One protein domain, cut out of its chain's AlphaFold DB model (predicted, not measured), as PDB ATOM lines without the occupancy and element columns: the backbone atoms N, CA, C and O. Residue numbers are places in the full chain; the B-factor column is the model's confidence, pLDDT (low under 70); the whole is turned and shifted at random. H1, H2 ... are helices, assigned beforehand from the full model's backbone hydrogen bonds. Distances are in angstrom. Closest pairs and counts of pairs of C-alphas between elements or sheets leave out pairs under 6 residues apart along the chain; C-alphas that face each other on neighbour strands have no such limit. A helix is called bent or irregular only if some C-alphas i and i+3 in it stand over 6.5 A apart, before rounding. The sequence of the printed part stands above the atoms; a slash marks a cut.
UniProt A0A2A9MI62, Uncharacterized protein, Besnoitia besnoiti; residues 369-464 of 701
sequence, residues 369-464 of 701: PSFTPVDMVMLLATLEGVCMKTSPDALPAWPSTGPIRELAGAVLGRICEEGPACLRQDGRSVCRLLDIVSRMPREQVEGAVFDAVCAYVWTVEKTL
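AT A GLANCE: This is residues 369 to 464 of the 701 residues of an uncharacterized protein of Besnoitia besnoiti (UniProt A0A2A9MI62). Two helical hairpins, H1 with H2 and H4 with H5, pack on each other with their helices crossed, H1 on H4 and H2 on H5; the short H3 sits at the turn between the hairpins. The printed part has 96 residues with five named helices, H1 to H5 in chain order, and no named strand: all helix. It is compact, with a radius of gyration of the C-alphas of 12.9 A and spans of 37 by 26 by 22 A.

HOW THE PARTS SIT: Start with H1, residues 373 to 390, which touches H2, residues 403 to 418, at a shallow tilt of 24 degrees, opposite ways; their closest C-alphas, of Met 376 and Val 411, are 6.3 A apart. H4, residues 427 to 437, and H5, residues 444 to 463, touch at 23 degrees, also shallow and opposite ways, closest at C-alphas Gly 427 and Val 460, 5.4 A. Between these hairpins, look at C-alphas Val 377 and Leu 433, 6.1 A, where H1 and H4 touch at a steep tilt of 41 degrees. H2 touches H5 with residues 409 to 416 alone, at a steep 56 degrees, closest at C-alphas Cys 416 and Val 449, 5.6 A. H1 and H5 are apart, as are H2 and H4. H3, residues 420 to 423, touches H5, closest at C-alphas Pro 420 and Val 453, 5.5 A. Every O i to N i+4 pair is within hydrogen-bond range in H1, H2 and H4, against 11 of 16 in H5; H3 is too short for one.

IN THESE COORDINATES: Find C-alpha 373 at (14.583, 13.118, -32.076); H1 runs 25.9 A from there. H2 spans 22.9 A, H3 5.7 A and H4 15.4 A. H5 spans 28.9 A to C-alpha 463 at (-1.993, 10.697, -28.498), with a kink of 54 degrees near residue 457; it is irregular, C-alphas 459 and 462 being 7.9 A apart.

THE WHOLE: The farthest C-alphas, of Gly 402 and Lys 462, are 38.6 A apart. The printed part has no cut; the link from H1 to H2 is long, 12 residues. Look for pLDDT under 70 at residues 391 to 397 and 423 to 425.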
ATOM      1  N   PRO A 369      25.047  15.506 -33.394       90.69
ATOM      2  CA  PRO A 369      24.370  16.461 -34.281       90.69
ATOM      3  C   PRO A 369      23.495  15.816 -35.370       90.69
ATOM      4  O   PRO A 369      22.688  16.500 -35.990       90.69
ATOM      5  N   SER A 370      23.651  14.513 -35.625       90.12
ATOM      6  CA  SER A 370      22.983  13.786 -36.719       90.12
ATOM      7  C   SER A 370      21.798  12.916 -36.285       90.12
ATOM      8  O   SER A 370      21.013  12.496 -37.132       90.12
ATOM      9  N   PHE A 371      21.634  12.652 -34.982       90.25
ATOM     10  CA  PHE A 371      20.509  11.871 -34.456       90.25
ATOM     11  C   PHE A 371      19.149  12.470 -34.844       90.25
ATOM     12  O   PHE A 371      18.973  13.689 -34.851       90.25
ATOM     13  N   THR A 372      18.147  11.636 -35.107       88.12
ATOM     14  CA  THR A 372      16.761  12.113 -35.103       88.12
ATOM     15  C   THR A 372      16.264  12.266 -33.659       88.12
ATOM     16  O   THR A 372      16.826  11.664 -32.742       88.12
ATOM     17  N   PRO A 373      15.174  13.010 -33.412       84.19
ATOM     18  CA  PRO A 373      14.583  13.118 -32.076       84.19
ATOM     19  C   PRO A 373      14.150  11.770 -31.472       84.19
ATOM     20  O   PRO A 373      14.204  11.595 -30.256       84.19
ATOM     21  N   VAL A 374      13.810  10.782 -32.310       84.88
ATOM     22  CA  VAL A 374      13.556   9.397 -31.873       84.88
ATOM     23  C   VAL A 374      14.854   8.719 -31.424       84.88
ATOM     24  O   VAL A 374      14.867   8.084 -30.370       84.88
ATOM     25  N   ASP A 375      15.950   8.892 -32.167       90.06
ATOM     26  CA  ASP A 375      17.261   8.347 -31.793       90.06
ATOM     27  C   ASP A 375      17.775   8.984 -30.495       90.06
ATOM     28  O   ASP A 375      18.300   8.283 -29.637       90.06
ATOM     29  N   MET A 376      17.554  10.288 -30.291       90.88
ATOM     30  CA  MET A 376      17.912  10.977 -29.045       90.88
ATOM     31  C   MET A 376      17.188  10.375 -27.828       90.88
ATOM     32  O   MET A 376      17.833  10.024 -26.838       90.88
ATOM     33  N   VAL A 377      15.867  10.165 -27.905       90.19
ATOM     34  CA  VAL A 377      15.102   9.524 -26.815       90.19
ATOM     35  C   VAL A 377      15.472   8.045 -26.649       90.19
ATOM     36  O   VAL A 377      15.586   7.566 -25.518       90.19
ATOM     37  N   MET A 378      15.710   7.315 -27.744       90.44
ATOM     38  CA  MET A 378      16.132   5.910 -27.706       90.44
ATOM     39  C   MET A 378      17.523   5.749 -27.079       90.44
ATOM     40  O   MET A 378      17.722   4.840 -26.271       90.44
ATOM     41  N   LEU A 379      18.462   6.651 -27.376       92.25
ATOM     42  CA  LEU A 379      19.793   6.681 -26.775       92.25
ATOM     43  C   LEU A 379      19.715   7.014 -25.282       92.25
ATOM     44  O   LEU A 379      20.274   6.275 -24.478       92.25
ATOM     45  N   LEU A 380      18.964   8.045 -24.881       91.88
ATOM     46  CA  LEU A 380      18.771   8.379 -23.463       91.88
ATOM     47  C   LEU A 380      18.115   7.231 -22.674       91.88
ATOM     48  O   LEU A 380      18.546   6.926 -21.563       91.88
ATOM     49  N   ALA A 381      17.127   6.543 -23.258       88.75
ATOM     50  CA  ALA A 381      16.507   5.359 -22.659       88.75
ATOM     51  C   ALA A 381      17.486   4.178 -22.537       88.75
ATOM     52  O   ALA A 381      17.407   3.403 -21.585       88.75
ATOM     53  N   THR A 382      18.397   4.047 -23.501       88.25
ATOM     54  CA  THR A 382      19.453   3.032 -23.506       88.25
ATOM     55  C   THR A 382      20.482   3.315 -22.410       88.25
ATOM     56  O   THR A 382      20.798   2.419 -21.632       88.25
ATOM     57  N   LEU A 383      20.949   4.563 -22.297       88.12
ATOM     58  CA  LEU A 383      21.874   4.996 -21.247       88.12
ATOM     59  C   LEU A 383      21.260   4.825 -19.846       88.12
ATOM     60  O   LEU A 383      21.935   4.287 -18.974       88.12
ATOM     61  N   GLU A 384      19.975   5.160 -19.648       85.25
ATOM     62  CA  GLU A 384      19.269   4.878 -18.384       85.25
ATOM     63  C   GLU A 384      19.367   3.389 -18.011       85.25
ATOM     64  O   GLU A 384      19.705   3.048 -16.878       85.25
ATOM     65  N   GLY A 385      19.107   2.496 -18.975       80.50
ATOM     66  CA  GLY A 385      19.178   1.049 -18.773       80.50
ATOM     67  C   GLY A 385      20.577   0.555 -18.393       80.50
ATOM     68  O   GLY A 385      20.701  -0.294 -17.512       80.50
ATOM     69  N   VAL A 386      21.632   1.109 -19.003       79.56
ATOM     70  CA  VAL A 386      23.028   0.801 -18.640       79.56
ATOM     71  C   VAL A 386      23.313   1.220 -17.205       79.56
ATOM     72  O   VAL A 386      23.797   0.406 -16.422       79.56
ATOM     73  N   CYS A 387      22.973   2.459 -16.850       79.00
ATOM     74  CA  CYS A 387      23.223   3.013 -15.525       79.00
ATOM     75  C   CYS A 387      22.555   2.174 -14.421       79.00
ATOM     76  O   CYS A 387      23.229   1.771 -13.471       79.00
ATOM     77  N   MET A 388      21.281   1.808 -14.615       75.00
ATOM     78  CA  MET A 388      20.524   0.918 -13.720       75.00
ATOM     79  C   MET A 388      21.183  -0.463 -13.556       75.00
ATOM     80  O   MET A 388      21.214  -0.995 -12.451       75.00
ATOM     81  N   LYS A 389      21.741  -1.048 -14.629       73.88
ATOM     82  CA  LYS A 389      22.460  -2.337 -14.558       73.88
ATOM     83  C   LYS A 389      23.806  -2.226 -13.837       73.88
ATOM     84  O   LYS A 389      24.196  -3.153 -13.136       73.88
ATOM     85  N   THR A 390      24.527  -1.118 -14.011       70.19
ATOM     86  CA  THR A 390      25.842  -0.900 -13.376       70.19
ATOM     87  C   THR A 390      25.765  -0.458 -11.918       70.19
ATOM     88  O   THR A 390      26.754  -0.574 -11.199       70.19
ATOM     89  N   SER A 391      24.623   0.074 -11.477       66.69
ATOM     90  CA  SER A 391      24.439   0.589 -10.120       66.69
ATOM     91  C   SER A 391      22.999   0.346  -9.632       66.69
ATOM     92  O   SER A 391      22.231   1.295  -9.470       66.69
ATOM     93  N   PRO A 392      22.599  -0.927  -9.428       60.78
ATOM     94  CA  PRO A 392      21.211  -1.291  -9.122       60.78
ATOM     95  C   PRO A 392      20.707  -0.729  -7.784       60.78
ATOM     96  O   PRO A 392      19.511  -0.482  -7.642       60.78
ATOM     97  N   ASP A 393      21.613  -0.483  -6.835       59.69
ATOM     98  CA  ASP A 393      21.302   0.056  -5.504       59.69
ATOM     99  C   ASP A 393      21.476   1.587  -5.405       59.69
ATOM    100  O   ASP A 393      21.201   2.178  -4.359       59.69
ATOM    101  N   ALA A 394      21.927   2.258  -6.475       54.28
ATOM    102  CA  ALA A 394      22.102   3.709  -6.480       54.28
ATOM    103  C   ALA A 394      20.811   4.433  -6.884       54.28
ATOM    104  O   ALA A 394      20.279   4.267  -7.983       54.28
ATOM    105  N   LEU A 395      20.336   5.312  -6.001       54.66
ATOM    106  CA  LEU A 395      19.263   6.265  -6.274       54.66
ATOM    107  C   LEU A 395      19.818   7.691  -6.088       54.66
ATOM    108  O   LEU A 395      20.144   8.054  -4.958       54.66
ATOM    109  N   PRO A 396      19.917   8.516  -7.152       56.00
ATOM    110  CA  PRO A 396      19.530   8.241  -8.539       56.00
ATOM    111  C   PRO A 396      20.480   7.256  -9.241       56.00
ATOM    112  O   PRO A 396      21.679   7.255  -8.989       56.00
ATOM    113  N   ALA A 397      19.945   6.474 -10.179       63.34
ATOM    114  CA  ALA A 397      20.740   5.516 -10.955       63.34
ATOM    115  C   ALA A 397      21.682   6.192 -11.966       63.34
ATOM    116  O   ALA A 397      22.673   5.605 -12.389       63.34
ATOM    117  N   TRP A 398      21.367   7.422 -12.383       79.94
ATOM    118  CA  TRP A 398      22.189   8.206 -13.303       79.94
ATOM    119  C   TRP A 398      23.468   8.714 -12.609       79.94
ATOM    120  O   TRP A 398      23.361   9.344 -11.555       79.94
ATOM    121  N   PRO A 399      24.663   8.522 -13.204       76.81
ATOM    122  CA  PRO A 399      25.908   9.045 -12.652       76.81
ATOM    123  C   PRO A 399      25.907  10.576 -12.670       76.81
ATOM    124  O   PRO A 399      25.437  11.187 -13.629       76.81
ATOM    125  N   SER A 400      26.476  11.196 -11.635       77.12
ATOM    126  CA  SER A 400      26.624  12.657 -11.539       77.12
ATOM    127  C   SER A 400      27.718  13.223 -12.447       77.12
ATOM    128  O   SER A 400      27.660  14.391 -12.810       77.12
ATOM    129  N   THR A 401      28.711  12.420 -12.836       79.44
ATOM    130  CA  THR A 401      29.854  12.845 -13.660       79.44
ATOM    131  C   THR A 401      30.303  11.745 -14.628       79.44
ATOM    132  O   THR A 401      29.906  10.583 -14.516       79.44
ATOM    133  N   GLY A 402      31.153  12.109 -15.592       84.69
ATOM    134  CA  GLY A 402      31.858  11.167 -16.459       84.69
ATOM    135  C   GLY A 402      31.172  10.871 -17.801       84.69
ATOM    136  O   GLY A 402      30.216  11.544 -18.199       84.69
ATOM    137  N   PRO A 403      31.647   9.848 -18.535       85.06
ATOM    138  CA  PRO A 403      31.443   9.751 -19.979       85.06
ATOM    139  C   PRO A 403      29.980   9.626 -20.423       85.06
ATOM    140  O   PRO A 403      29.606  10.188 -21.457       85.06
ATOM    141  N   ILE A 404      29.164   8.909 -19.643       86.06
ATOM    142  CA  ILE A 404      27.724   8.728 -19.885       86.06
ATOM    143  C   ILE A 404      26.949  10.015 -19.565       86.06
ATOM    144  O   ILE A 404      26.074  10.396 -20.344       86.06
ATOM    145  N   ARG A 405      27.293  10.705 -18.465       87.19
ATOM    146  CA  ARG A 405      26.698  11.997 -18.078       87.19
ATOM    147  C   ARG A 405      26.944  13.043 -19.166       87.19
ATOM    148  O   ARG A 405      26.000  13.686 -19.606       87.19
ATOM    149  N   GLU A 406      28.179  13.145 -19.652       89.38
ATOM    150  CA  GLU A 406      28.568  14.050 -20.743       89.38
ATOM    151  C   GLU A 406      27.807  13.770 -22.052       89.38
ATOM    152  O   GLU A 406      27.327  14.704 -22.690       89.38
ATOM    153  N   LEU A 407      27.652  12.497 -22.452       91.50
ATOM    154  CA  LEU A 407      26.886  12.148 -23.656       91.50
ATOM    155  C   LEU A 407      25.394  12.475 -23.489       91.50
ATOM    156  O   LEU A 407      24.789  13.035 -24.402       91.50
ATOM    157  N   ALA A 408      24.804  12.163 -22.332       91.50
ATOM    158  CA  ALA A 408      23.418  12.521 -22.039       91.50
ATOM    159  C   ALA A 408      23.219  14.047 -22.040       91.50
ATOM    160  O   ALA A 408      22.269  14.528 -22.650       91.50
ATOM    161  N   GLY A 409      24.147  14.804 -21.444       90.94
ATOM    162  CA  GLY A 409      24.147  16.266 -21.452       90.94
ATOM    163  C   GLY A 409      24.239  16.858 -22.862       90.94
ATOM    164  O   GLY A 409      23.490  17.776 -23.175       90.94
ATOM    165  N   ALA A 410      25.070  16.295 -23.747       91.25
ATOM    166  CA  ALA A 410      25.150  16.725 -25.147       91.25
ATOM    167  C   ALA A 410      23.837  16.474 -25.918       91.25
ATOM    168  O   ALA A 410      23.380  17.332 -26.673       91.25
ATOM    169  N   VAL A 411      23.194  15.321 -25.697       92.69
ATOM    170  CA  VAL A 411      21.888  14.999 -26.301       92.69
ATOM    171  C   VAL A 411      20.781  15.911 -25.757       92.69
ATOM    172  O   VAL A 411      19.959  16.404 -26.526       92.69
ATOM    173  N   LEU A 412      20.765  16.182 -24.450       91.69
ATOM    174  CA  LEU A 412      19.794  17.088 -23.828       91.69
ATOM    175  C   LEU A 412      20.011  18.550 -24.231       91.69
ATOM    176  O   LEU A 412      19.032  19.252 -24.464       91.69
ATOM    177  N   GLY A 413      21.264  18.990 -24.375       90.12
ATOM    178  CA  GLY A 413      21.611  20.306 -24.912       90.12
ATOM    179  C   GLY A 413      21.013  20.503 -26.303       90.12
ATOM    180  O   GLY A 413      20.275  21.459 -26.518       90.12
ATOM    181  N   ARG A 414      21.187  19.524 -27.199       88.88
ATOM    182  CA  ARG A 414      20.567  19.557 -28.530       88.88
ATOM    183  C   ARG A 414      19.032  19.558 -28.488       88.88
ATOM    184  O   ARG A 414      18.408  20.280 -29.259       88.88
ATOM    185  N   ILE A 415      18.400  18.799 -27.587       88.94
ATOM    186  CA  ILE A 415      16.934  18.857 -27.392       88.94
ATOM    187  C   ILE A 415      16.493  20.245 -26.887       88.94
ATOM    188  O   ILE A 415      15.414  20.716 -27.248       88.94
ATOM    189  N   CYS A 416      17.311  20.909 -26.068       86.81
ATOM    190  CA  CYS A 416      17.062  22.269 -25.594       86.81
ATOM    191  C   CYS A 416      17.183  23.303 -26.730       86.81
ATOM    192  O   CYS A 416      16.347  24.198 -26.820       86.81
ATOM    193  N   GLU A 417      18.164  23.138 -27.623       86.19
ATOM    194  CA  GLU A 417      18.399  23.994 -28.797       86.19
ATOM    195  C   GLU A 417      17.336  23.824 -29.897       86.19
ATOM    196  O   GLU A 417      16.810  24.812 -30.406       86.19
ATOM    197  N   GLU A 418      16.982  22.585 -30.261       83.12
ATOM    198  CA  GLU A 418      15.944  22.300 -31.269       83.12
ATOM    199  C   GLU A 418      14.517  22.526 -30.743       83.12
ATOM    200  O   GLU A 418      13.571  22.699 -31.520       83.12
ATOM    201  N   GLY A 419      14.356  22.503 -29.420       81.00
ATOM    202  CA  GLY A 419      13.079  22.566 -28.728       81.00
ATOM    203  C   GLY A 419      12.252  21.273 -28.832       81.00
ATOM    204  O   GLY A 419      12.396  20.473 -29.760       81.00
ATOM    205  N   PRO A 420      11.289  21.064 -27.915       76.94
ATOM    206  CA  PRO A 420      10.499  19.828 -27.835       76.94
ATOM    207  C   PRO A 420       9.614  19.570 -29.067       76.94
ATOM    208  O   PRO A 420       9.164  18.444 -29.273       76.94
ATOM    209  N   ALA A 421       9.403  20.576 -29.925       74.12
ATOM    210  CA  ALA A 421       8.705  20.429 -31.200       74.12
ATOM    211  C   ALA A 421       9.396  19.442 -32.162       74.12
ATOM    212  O   ALA A 421       8.724  18.839 -33.006       74.12
ATOM    213  N   CYS A 422      10.711  19.215 -32.022       73.94
ATOM    214  CA  CYS A 422      11.430  18.236 -32.837       73.94
ATOM    215  C   CYS A 422      10.914  16.798 -32.613       73.94
ATOM    216  O   CYS A 422      10.866  16.007 -33.557       73.94
ATOM    217  N   LEU A 423      10.396  16.481 -31.416       69.06
ATOM    218  CA  LEU A 423       9.823  15.173 -31.058       69.06
ATOM    219  C   LEU A 423       8.545  14.821 -31.853       69.06
ATOM    220  O   LEU A 423       8.089  13.676 -31.811       69.06
ATOM    221  N   ARG A 424       7.984  15.779 -32.613       65.69
ATOM    222  CA  ARG A 424       6.745  15.653 -33.404       65.69
ATOM    223  C   ARG A 424       5.559  15.196 -32.535       65.69
ATOM    224  O   ARG A 424       5.565  15.369 -31.319       65.69
ATOM    225  N   GLN A 425       4.489  14.693 -33.154       63.41
ATOM    226  CA  GLN A 425       3.256  14.291 -32.463       63.41
ATOM    227  C   GLN A 425       3.336  12.892 -31.808       63.41
ATOM    228  O   GLN A 425       2.306  12.246 -31.633       63.41
ATOM    229  N   ASP A 426       4.527  12.390 -31.458       72.19
ATOM    230  CA  ASP A 426       4.646  11.113 -30.745       72.19
ATOM    231  C   ASP A 426       4.631  11.309 -29.222       72.19
ATOM    232  O   ASP A 426       5.668  11.493 -28.575       72.19
ATOM    233  N   GLY A 427       3.442  11.184 -28.628       73.12
ATOM    234  CA  GLY A 427       3.271  11.180 -27.177       73.12
ATOM    235  C   GLY A 427       4.109  10.118 -26.446       73.12
ATOM    236  O   GLY A 427       4.421  10.306 -25.274       73.12
ATOM    237  N   ARG A 428       4.544   9.025 -27.102       81.12
ATOM    238  CA  ARG A 428       5.438   8.029 -26.475       81.12
ATOM    239  C   ARG A 428       6.824   8.593 -26.222       81.12
ATOM    240  O   ARG A 428       7.293   8.506 -25.088       81.12
ATOM    241  N   SER A 429       7.444   9.187 -27.234       83.06
ATOM    242  CA  SER A 429       8.765   9.805 -27.103       83.06
ATOM    243  C   SER A 429       8.749  10.973 -26.108       83.06
ATOM    244  O   SER A 429       9.619  11.038 -25.241       83.06
ATOM    245  N   VAL A 430       7.714  11.824 -26.147       85.12
ATOM    246  CA  VAL A 430       7.527  12.947 -25.204       85.12
ATOM    247  C   VAL A 430       7.440  12.465 -23.748       85.12
ATOM    248  O   VAL A 430       8.204  12.923 -22.896       85.12
ATOM    249  N   CYS A 431       6.558  11.506 -23.446       84.38
ATOM    250  CA  CYS A 431       6.400  11.005 -22.077       84.38
ATOM    251  C   CYS A 431       7.625  10.235 -21.587       84.38
ATOM    252  O   CYS A 431       7.996  10.353 -20.419       84.38
ATOM    253  N   ARG A 432       8.281   9.470 -22.470       87.06
ATOM    254  CA  ARG A 432       9.487   8.725 -22.105       87.06
ATOM    255  C   ARG A 432      10.657   9.660 -21.801       87.06
ATOM    256  O   ARG A 432      11.389   9.390 -20.855       87.06
ATOM    257  N   LEU A 433      10.795  10.769 -22.530       89.69
ATOM    258  CA  LEU A 433      11.792  11.798 -22.233       89.69
ATOM    259  C   LEU A 433      11.545  12.452 -20.862       89.69
ATOM    260  O   LEU A 433      12.475  12.526 -20.064       89.69
ATOM    261  N   LEU A 434      10.302  12.847 -20.547       88.94
ATOM    262  CA  LEU A 434       9.946  13.372 -19.216       88.94
ATOM    263  C   LEU A 434      10.267  12.377 -18.096       88.94
ATOM    264  O   LEU A 434      10.844  12.749 -17.073       88.94
ATOM    265  N   ASP A 435       9.912  11.104 -18.287       87.94
ATOM    266  CA  ASP A 435      10.180  10.044 -17.319       87.94
ATOM    267  C   ASP A 435      11.687   9.852 -17.078       87.94
ATOM    268  O   ASP A 435      12.097   9.791 -15.918       87.94
ATOM    269  N   ILE A 436      12.509   9.857 -18.134       88.50
ATOM    270  CA  ILE A 436      13.976   9.768 -18.043       88.50
ATOM    271  C   ILE A 436      14.569  10.985 -17.320       88.50
ATOM    272  O   ILE A 436      15.268  10.823 -16.317       88.50
ATOM    273  N   VAL A 437      14.273  12.202 -17.792       89.00
ATOM    274  CA  VAL A 437      14.857  13.444 -17.253       89.00
ATOM    275  C   VAL A 437      14.461  13.646 -15.788       89.00
ATOM    276  O   VAL A 437      15.283  14.053 -14.972       89.00
ATOM    277  N   SER A 438      13.246  13.244 -15.395       86.69
ATOM    278  CA  SER A 438      12.786  13.320 -13.998       86.69
ATOM    279  C   SER A 438      13.550  12.445 -12.989       86.69
ATOM    280  O   SER A 438      13.271  12.524 -11.791       86.69
ATOM    281  N   ARG A 439      14.458  11.580 -13.459       85.19
ATOM    282  CA  ARG A 439      15.280  10.666 -12.643       85.19
ATOM    283  C   ARG A 439      16.772  11.015 -12.675       85.19
ATOM    284  O   ARG A 439      17.555  10.354 -11.994       85.19
ATOM    285  N   MET A 440      17.174  12.005 -13.469       86.06
ATOM    286  CA  MET A 440      18.557  12.473 -13.537       86.06
ATOM    287  C   MET A 440      18.902  13.374 -12.336       86.06
ATOM    288  O   MET A 440      18.013  14.042 -11.792       86.06
ATOM    289  N   PRO A 441      20.185  13.441 -11.925       78.12
ATOM    290  CA  PRO A 441      20.718  14.549 -11.142       78.12
ATOM    291  C   PRO A 441      20.282  15.888 -11.741       78.12
ATOM    292  O   PRO A 441      20.319  16.081 -12.956       78.12
ATOM    293  N   ARG A 442      19.814  16.803 -10.889       70.31
ATOM    294  CA  ARG A 442      19.213  18.062 -11.340       70.31
ATOM    295  C   ARG A 442      20.289  19.116 -11.580       70.31
ATOM    296  O   ARG A 442      20.699  19.797 -10.642       70.31
ATOM    297  N   GLU A 443      20.682  19.289 -12.833       76.62
ATOM    298  CA  GLU A 443      21.465  20.437 -13.295       76.62
ATOM    299  C   GLU A 443      20.594  21.347 -14.191       76.62
ATOM    300  O   GLU A 443      19.378  21.154 -14.324       76.62
ATOM    301  N   GLN A 444      21.180  22.415 -14.743       77.50
ATOM    302  CA  GLN A 444      20.421  23.456 -15.452       77.50
ATOM    303  C   GLN A 444      19.755  22.940 -16.739       77.50
ATOM    304  O   GLN A 444      18.615  23.314 -17.021       77.50
ATOM    305  N   VAL A 445      20.433  22.065 -17.490       81.44
ATOM    306  CA  VAL A 445      19.966  21.564 -18.794       81.44
ATOM    307  C   VAL A 445      18.789  20.602 -18.629       81.44
ATOM    308  O   VAL A 445      17.781  20.747 -19.314       81.44
ATOM    309  N   GLU A 446      18.855  19.675 -17.673       84.12
ATOM    310  CA  GLU A 446      17.760  18.751 -17.342       84.12
ATOM    311  C   GLU A 446      16.521  19.522 -16.910       84.12
ATOM    312  O   GLU A 446      15.417  19.214 -17.352       84.12
ATOM    313  N   GLY A 447      16.706  20.550 -16.077       83.38
ATOM    314  CA  GLY A 447      15.623  21.437 -15.676       83.38
ATOM    315  C   GLY A 447      14.981  22.140 -16.873       83.38
ATOM    316  O   GLY A 447      13.763  22.091 -17.024       83.38
ATOM    317  N   ALA A 448      15.787  22.749 -17.745       85.56
ATOM    318  CA  ALA A 448      15.294  23.453 -18.927       85.56
ATOM    319  C   ALA A 448      14.556  22.519 -19.903       85.56
ATOM    320  O   ALA A 448      13.464  22.852 -20.364       85.56
ATOM    321  N   VAL A 449      15.101  21.327 -20.179       87.50
ATOM    322  CA  VAL A 449      14.441  20.318 -21.024       87.50
ATOM    323  C   VAL A 449      13.157  19.809 -20.370       87.50
ATOM    324  O   VAL A 449      12.143  19.686 -21.054       87.50
ATOM    325  N   PHE A 450      13.152  19.558 -19.057       88.44
ATOM    326  CA  PHE A 450      11.948  19.141 -18.337       88.44
ATOM    327  C   PHE A 450      10.832  20.187 -18.461       88.44
ATOM    328  O   PHE A 450       9.729  19.853 -18.891       88.44
ATOM    329  N   ASP A 451      11.131  21.454 -18.162       86.38
ATOM    330  CA  ASP A 451      10.155  22.548 -18.215       86.38
ATOM    331  C   ASP A 451       9.635  22.768 -19.649       86.38
ATOM    332  O   ASP A 451       8.425  22.900 -19.859       86.38
ATOM    333  N   ALA A 452      10.525  22.736 -20.648       86.56
ATOM    334  CA  ALA A 452      10.166  22.880 -22.057       86.56
ATOM    335  C   ALA A 452       9.257  21.738 -22.539       86.56
ATOM    336  O   ALA A 452       8.227  21.983 -23.171       86.56
ATOM    337  N   VAL A 453       9.590  20.484 -22.214       87.25
ATOM    338  CA  VAL A 453       8.767  19.330 -22.602       87.25
ATOM    339  C   VAL A 453       7.427  19.351 -21.854       87.25
ATOM    340  O   VAL A 453       6.396  19.115 -22.481       87.25
ATOM    341  N   CYS A 454       7.399  19.732 -20.569       87.62
ATOM    342  CA  CYS A 454       6.166  19.974 -19.809       87.62
ATOM    343  C   CYS A 454       5.258  21.020 -20.480       87.62
ATOM    344  O   CYS A 454       4.049  20.805 -20.578       87.62
ATOM    345  N   ALA A 455       5.826  22.113 -20.997       84.69
ATOM    346  CA  ALA A 455       5.092  23.134 -21.744       84.69
ATOM    347  C   ALA A 455       4.598  22.665 -23.131       84.69
ATOM    348  O   ALA A 455       3.718  23.305 -23.709       84.69
ATOM    349  N   TYR A 456       5.118  21.552 -23.661       85.00
ATOM    350  CA  TYR A 456       4.760  20.997 -24.973       85.00
ATOM    351  C   TYR A 456       3.711  19.868 -24.919       85.00
ATOM    352  O   TYR A 456       3.031  19.638 -25.919       85.00
ATOM    353  N   VAL A 457       3.518  19.191 -23.776       84.38
ATOM    354  CA  VAL A 457       2.647  17.992 -23.654       84.38
ATOM    355  C   VAL A 457       1.219  18.200 -24.182       84.38
ATOM    356  O   VAL A 457       0.645  17.280 -24.764       84.38
ATOM    357  N   TRP A 458       0.648  19.400 -24.042       80.56
ATOM    358  CA  TRP A 458      -0.698  19.712 -24.542       80.56
ATOM    359  C   TRP A 458      -0.844  19.484 -26.059       80.56
ATOM    360  O   TRP A 458      -1.900  19.065 -26.527       80.56
ATOM    361  N   THR A 459       0.229  19.671 -26.835       80.94
ATOM    362  CA  THR A 459       0.223  19.449 -28.294       80.94
ATOM    363  C   THR A 459       0.040  17.976 -28.671       80.94
ATOM    364  O   THR A 459      -0.487  17.669 -29.742       80.94
ATOM    365  N   VAL A 460       0.442  17.061 -27.781       79.12
ATOM    366  CA  VAL A 460       0.350  15.607 -27.961       79.12
ATOM    367  C   VAL A 460      -0.791  14.977 -27.163       79.12
ATOM    368  O   VAL A 460      -0.946  13.757 -27.225       79.12
ATOM    369  N   GLU A 461      -1.631  15.773 -26.484       79.38
ATOM    370  CA  GLU A 461      -2.723  15.317 -25.608       79.38
ATOM    371  C   GLU A 461      -3.509  14.146 -26.211       79.38
ATOM    372  O   GLU A 461      -3.654  13.095 -25.584       79.38
ATOM    373  N   LYS A 462      -3.982  14.299 -27.454       78.38
ATOM    374  CA  LYS A 462      -4.821  13.310 -28.155       78.38
ATOM    375  C   LYS A 462      -4.135  11.959 -28.385       78.38
ATOM    376  O   LYS A 462      -4.824  10.971 -28.611       78.38
ATOM    377  N   THR A 463      -2.805  11.917 -28.336       77.44
ATOM    378  CA  THR A 463      -1.993  10.697 -28.498       77.44
ATOM    379  C   THR A 463      -1.614  10.047 -27.168       77.44
ATOM    380  O   THR A 463      -1.143   8.910 -27.167       77.44
ATOM    381  N   LEU A 464      -1.838  10.741 -26.043       77.31
ATOM    382  CA  LEU A 464      -1.561  10.211 -24.712       77.31
ATOM    383  C   LEU A 464      -2.508   9.054 -24.386       77.31
ATOM    384  O   LEU A 464      -3.731   9.223 -24.441       77.31
TER     385      LEU A 464